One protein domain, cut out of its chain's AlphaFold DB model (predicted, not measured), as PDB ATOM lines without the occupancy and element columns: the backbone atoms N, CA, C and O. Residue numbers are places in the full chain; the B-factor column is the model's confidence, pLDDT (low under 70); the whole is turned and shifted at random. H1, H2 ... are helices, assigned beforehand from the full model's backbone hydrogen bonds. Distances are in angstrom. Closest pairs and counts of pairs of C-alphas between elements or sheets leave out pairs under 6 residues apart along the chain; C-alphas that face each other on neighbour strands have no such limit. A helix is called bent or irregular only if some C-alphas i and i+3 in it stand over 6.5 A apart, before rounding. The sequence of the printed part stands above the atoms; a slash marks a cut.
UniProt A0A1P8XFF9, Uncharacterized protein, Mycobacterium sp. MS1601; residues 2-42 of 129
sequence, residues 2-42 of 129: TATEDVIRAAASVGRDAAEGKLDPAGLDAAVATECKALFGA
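What this domain is: This is residues 2 to 42 of the 129 residues of an uncharacterized protein of Mycobacterium sp. MS1601 (UniProt A0A1P8XFF9). Two helices, H1 and H2, make a flat, open V or wide U: the tight link at residues 20 to 24 is its base, and the two helices are its arms, with empty space between them. The printed part has 41 residues with two named helices, H1 then H2 along the chain, and no named strand; the class is all helix. It is only just loose, close to extended, with a radius of gyration of the C-alphas of 13.2 A, and the C-alphas span 34 by 28 by 7 A.

How they stand to each other: H1, residues 3 to 19, comes first, and its y coordinate falls from 1.598 at C-alpha 3 to -22.248 at C-alpha 19. A tight link of 5 residues joins it to H2, residues 25 to 40, where y rises from -22.505 at C-alpha 25 to -5.341 at C-alpha 40. H1 and H2 are apart, with no C-alpha of the one within 8 A of the other. Residues 2 to 13, of which 3 to 13 belong to H1, stand free, and so do residues 34 to 40 of H2. In H1 and H2 every O i to N i+4 pair is within hydrogen-bond range.

Where its parts are: H1 runs from Ala 3, C-alpha at (-22.270, 1.598, 9.226), to Ala 19, and is 24.5 A long from first to last C-alpha. H2 runs from Pro 25 to Phe 40, C-alpha at (2.971, -5.341, 6.345), and is 21.9 A long. Neither helix is bent.

The domain as a whole: The two C-alphas farthest apart are those of Glu 20 and Ala 42, 35.7 A. The first and last printed C-alphas, Thr 2 and Ala 42, are 33.9 A apart. The printed part has no cut and no long link. The mean pLDDT of the printed part is 91.9, and no printed residue is under 70.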
ATOM      1  N   THR A   2     -26.269   3.023   6.755       88.81
ATOM      2  CA  THR A   2     -25.520   3.258   8.001       88.81
ATOM      3  C   THR A   2     -24.423   2.209   8.184       88.81
ATOM      4  O   THR A   2     -24.572   1.086   7.711       88.81
ATOM      5  N   ALA A   3     -23.363   2.536   8.935       91.75
ATOM      6  CA  ALA A   3     -22.270   1.598   9.226       91.75
ATOM      7  C   ALA A   3     -22.768   0.261   9.813       91.75
ATOM      8  O   ALA A   3     -22.233  -0.800   9.509       91.75
ATOM      9  N   THR A   4     -23.840   0.294  10.609       95.31
ATOM     10  CA  THR A   4     -24.477  -0.910  11.156       95.31
ATOM     11  C   THR A   4     -25.096  -1.783  10.061       95.31
ATOM     12  O   THR A   4     -24.937  -3.001  10.083       95.31
ATOM     13  N   GLU A   5     -25.784  -1.183   9.085       94.75
ATOM     14  CA  GLU A   5     -26.375  -1.914   7.954       94.75
ATOM     15  C   GLU A   5     -25.299  -2.539   7.055       94.75
ATOM     16  O   GLU A   5     -25.488  -3.658   6.572       94.75
ATOM     17  N   ASP A   6     -24.173  -1.847   6.855       94.62
ATOM     18  CA  ASP A   6     -23.028  -2.349   6.086       94.62
ATOM     19  C   ASP A   6     -22.401  -3.580   6.753       94.62
ATOM     20  O   ASP A   6     -22.219  -4.611   6.102       94.62
ATOM     21  N   VAL A   7     -22.149  -3.518   8.067       94.69
ATOM     22  CA  VAL A   7     -21.579  -4.640   8.836       94.69
ATOM     23  C   VAL A   7     -22.498  -5.862   8.806       94.69
ATOM     24  O   VAL A   7     -22.032  -6.976   8.563       94.69
ATOM     25  N   ILE A   8     -23.810  -5.673   8.997       96.06
ATOM     26  CA  ILE A   8     -24.785  -6.777   8.958       96.06
ATOM     27  C   ILE A   8     -24.815  -7.420   7.568       96.06
ATOM     28  O   ILE A   8     -24.826  -8.647   7.453       96.06
ATOM     29  N   ARG A   9     -24.804  -6.609   6.503       95.88
ATOM     30  CA  ARG A   9     -24.794  -7.115   5.128       95.88
ATOM     31  C   ARG A   9     -23.522  -7.901   4.828       95.88
ATOM     32  O   ARG A   9     -23.618  -8.982   4.247       95.88
ATOM     33  N   ALA A  10     -22.363  -7.386   5.234       94.19
ATOM     34  CA  ALA A  10     -21.083  -8.060   5.052       94.19
ATOM     35  C   ALA A  10     -21.067  -9.418   5.772       94.19
ATOM     36  O   ALA A  10     -20.790 -10.441   5.148       94.19
ATOM     37  N   ALA A  11     -21.470  -9.454   7.045       94.62
ATOM     38  CA  ALA A  11     -21.533 -10.689   7.823       94.62
ATOM     39  C   ALA A  11     -22.500 -11.721   7.211       94.62
ATOM     40  O   ALA A  11     -22.162 -12.899   7.093       94.62
ATOM     41  N   ALA A  12     -23.683 -11.283   6.765       96.56
ATOM     42  CA  ALA A  12     -24.653 -12.156   6.106       96.56
ATOM     43  C   ALA A  12     -24.147 -12.697   4.757       96.56
ATOM     44  O   ALA A  12     -24.475 -13.825   4.393       96.56
ATOM     45  N   SER A  13     -23.350 -11.913   4.019       94.69
ATOM     46  CA  SER A  13     -22.708 -12.371   2.783       94.69
ATOM     47  C   SER A  13     -21.718 -13.495   3.064       94.69
ATOM     48  O   SER A  13     -21.853 -14.567   2.489       94.69
ATOM     49  N   VAL A  14     -20.806 -13.291   4.020       92.81
ATOM     50  CA  VAL A  14     -19.815 -14.306   4.411       92.81
ATOM     51  C   VAL A  14     -20.501 -15.585   4.894       92.81
ATOM     52  O   VAL A  14     -20.117 -16.682   4.497       92.81
ATOM     53  N   GLY A  15     -21.558 -15.458   5.704       92.75
ATOM     54  CA  GLY A  15     -22.339 -16.609   6.165       92.75
ATOM     55  C   GLY A  15     -22.985 -17.398   5.021       92.75
ATOM     56  O   GLY A  15     -23.003 -18.627   5.060       92.75
ATOM     57  N   ARG A  16     -23.475 -16.711   3.981       94.06
ATOM     58  CA  ARG A  16     -24.020 -17.359   2.779       94.06
ATOM     59  C   ARG A  16     -22.927 -18.068   1.983       94.06
ATOM     60  O   ARG A  16     -23.108 -19.225   1.625       94.06
ATOM     61  N   ASP A  17     -21.797 -17.405   1.758       92.12
ATOM     62  CA  ASP A  17     -20.683 -17.976   0.996       92.12
ATOM     63  C   ASP A  17     -20.102 -19.219   1.692       92.12
ATOM     64  O   ASP A  17     -19.759 -20.201   1.030       92.12
ATOM     65  N   ALA A  18     -20.078 -19.228   3.030       90.00
ATOM     66  CA  ALA A  18     -19.725 -20.402   3.823       90.00
ATOM     67  C   ALA A  18     -20.742 -21.544   3.651       90.00
ATOM     68  O   ALA A  18     -20.356 -22.682   3.389       90.00
ATOM     69  N   ALA A  19     -22.041 -21.249   3.777       92.25
ATOM     70  CA  ALA A  19     -23.107 -22.248   3.669       92.25
ATOM     71  C   ALA A  19     -23.203 -22.876   2.267       92.25
ATOM     72  O   ALA A  19     -23.573 -24.041   2.134       92.25
ATOM     73  N   GLU A  20     -22.857 -22.115   1.228       94.31
ATOM     74  CA  GLU A  20     -22.852 -22.558  -0.170       94.31
ATOM     75  C   GLU A  20     -21.533 -23.239  -0.586       94.31
ATOM     76  O   GLU A  20     -21.395 -23.640  -1.741       94.31
ATOM     77  N   GLY A  21     -20.561 -23.380   0.326       88.50
ATOM     78  CA  GLY A  21     -19.264 -24.008   0.042       88.50
ATOM     79  C   GLY A  21     -18.378 -23.204  -0.915       88.50
ATOM     80  O   GLY A  21     -17.479 -23.761  -1.537       88.50
ATOM     81  N   LYS A  22     -18.636 -21.899  -1.055       89.62
ATOM     82  CA  LYS A  22     -17.850 -20.983  -1.899       89.62
ATOM     83  C   LYS A  22     -16.567 -20.512  -1.221       89.62
ATOM     84  O   LYS A  22     -15.673 -20.008  -1.894       89.62
ATOM     85  N   LEU A  23     -16.488 -20.655   0.101       87.69
ATOM     86  CA  LEU A  23     -15.279 -20.392   0.870       87.69
ATOM     87  C   LEU A  23     -14.448 -21.671   0.965       87.69
ATOM     88  O   LEU A  23     -14.820 -22.604   1.673       87.69
ATOM     89  N   ASP A  24     -13.316 -21.690   0.266       87.75
ATOM     90  CA  ASP A  24     -12.261 -22.678   0.478       87.75
ATOM     91  C   ASP A  24     -11.342 -22.197   1.617       87.75
ATOM     92  O   ASP A  24     -10.680 -21.167   1.453       87.75
ATOM     93  N   PRO A  25     -11.271 -22.901   2.763       84.19
ATOM     94  CA  PRO A  25     -10.413 -22.505   3.877       84.19
ATOM     95  C   PRO A  25      -8.937 -22.356   3.489       84.19
ATOM     96  O   PRO A  25      -8.291 -21.406   3.923       84.19
ATOM     97  N   ALA A  26      -8.411 -23.237   2.632       82.12
ATOM     98  CA  ALA A  26      -7.018 -23.146   2.193       82.12
ATOM     99  C   ALA A  26      -6.792 -21.918   1.291       82.12
ATOM    100  O   ALA A  26      -5.779 -21.224   1.410       82.12
ATOM    101  N   GLY A  27      -7.762 -21.612   0.423       87.56
ATOM    102  CA  GLY A  27      -7.785 -20.388  -0.374       87.56
ATOM    103  C   GLY A  27      -7.855 -19.113   0.473       87.56
ATOM    104  O   GLY A  27      -7.215 -18.118   0.131       87.56
ATOM    105  N   LEU A  28      -8.570 -19.143   1.603       89.25
ATOM    106  CA  LEU A  28      -8.633 -18.017   2.538       89.25
ATOM    107  C   LEU A  28      -7.289 -17.755   3.221       89.25
ATOM    108  O   LEU A  28      -6.872 -16.600   3.277       89.25
ATOM    109  N   ASP A  29      -6.580 -18.789   3.674       90.44
ATOM    110  CA  ASP A  29      -5.253 -18.619   4.281       90.44
ATOM    111  C   ASP A  29      -4.258 -17.993   3.292       90.44
ATOM    112  O   ASP A  29      -3.513 -17.071   3.636       90.44
ATOM    113  N   ALA A  30      -4.286 -18.436   2.030       90.62
ATOM    114  CA  ALA A  30      -3.460 -17.862   0.969       90.62
ATOM    115  C   ALA A  30      -3.823 -16.394   0.671       90.62
ATOM    116  O   ALA A  30      -2.932 -15.561   0.463       90.62
ATOM    117  N   ALA A  31      -5.117 -16.060   0.677       90.88
ATOM    118  CA  ALA A  31      -5.589 -14.690   0.503       90.88
ATOM    119  C   ALA A  31      -5.141 -13.793   1.667       90.88
ATOM    120  O   ALA A  31      -4.581 -12.723   1.437       90.88
ATOM    121  N   VAL A  32      -5.284 -14.256   2.912       93.19
ATOM    122  CA  VAL A  32      -4.822 -13.527   4.104       93.19
ATOM    123  C   VAL A  32      -3.313 -13.313   4.061       93.19
ATOM    124  O   VAL A  32      -2.854 -12.195   4.280       93.19
ATOM    125  N   ALA A  33      -2.526 -14.336   3.721       93.19
ATOM    126  CA  ALA A  33      -1.078 -14.195   3.593       93.19
ATOM    127  C   ALA A  33      -0.688 -13.159   2.523       93.19
ATOM    128  O   ALA A  33       0.248 -12.379   2.720       93.19
ATOM    129  N   THR A  34      -1.424 -13.122   1.408       95.19
ATOM    130  CA  THR A  34      -1.227 -12.141   0.332       95.19
ATOM    131  C   THR A  34      -1.508 -10.720   0.816       95.19
ATOM    132  O   THR A  34      -0.668  -9.837   0.633       95.19
ATOM    133  N   GLU A  35      -2.631 -10.507   1.501       95.12
ATOM    134  CA  GLU A  35      -2.995  -9.201   2.056       95.12
ATOM    135  C   GLU A  35      -2.025  -8.756   3.157       95.12
ATOM    136  O   GLU A  35      -1.552  -7.619   3.156       95.12
ATOM    137  N   CYS A  36      -1.628  -9.657   4.060       93.94
ATOM    138  CA  CYS A  36      -0.610  -9.362   5.067       93.94
ATOM    139  C   CYS A  36       0.716  -8.954   4.417       93.94
ATOM    140  O   CYS A  36       1.349  -7.998   4.860       93.94
ATOM    141  N   LYS A  37       1.138  -9.625   3.340       94.31
ATOM    142  CA  LYS A  37       2.341  -9.230   2.603       94.31
ATOM    143  C   LYS A  37       2.194  -7.844   1.971       94.31
ATOM    144  O   LYS A  37       3.156  -7.081   1.996       94.31
ATOM    145  N   ALA A  38       1.023  -7.506   1.436       91.81
ATOM    146  CA  ALA A  38       0.769  -6.192   0.850       91.81
ATOM    147  C   ALA A  38       0.777  -5.069   1.902       91.81
ATOM    148  O   ALA A  38       1.356  -4.013   1.664       91.81
ATOM    149  N   LEU A  39       0.175  -5.306   3.070       89.38
ATOM    150  CA  LEU A  39       0.015  -4.297   4.122       89.38
ATOM    151  C   LEU A  39       1.241  -4.155   5.031       89.38
ATOM    152  O   LEU A  39       1.534  -3.061   5.499       89.38
ATOM    153  N   PHE A  40       1.933  -5.258   5.312       89.88
ATOM    154  CA  PHE A  40       2.971  -5.341   6.345       89.88
ATOM    155  C   PHE A  40       4.322  -5.840   5.811       89.88
ATOM    156  O   PHE A  40       5.343  -5.702   6.485       89.88
ATOM    157  N   GLY A  41       4.359  -6.406   4.601       90.31
ATOM    158  CA  GLY A  41       5.563  -7.022   4.037       90.31
ATOM    159  C   GLY A  41       6.634  -6.037   3.563       90.31
ATOM    160  O   GLY A  41       7.761  -6.459   3.311       90.31
ATOM    161  N   ALA A  42       6.316  -4.745   3.449       93.06
ATOM    162  CA  ALA A  42       7.285  -3.703   3.132       93.06
ATOM    163  C   ALA A  42       7.758  -2.995   4.411       93.06
ATOM    164  O   ALA A  42       6.953  -2.442   5.157       93.06
TER     165      ALA A  42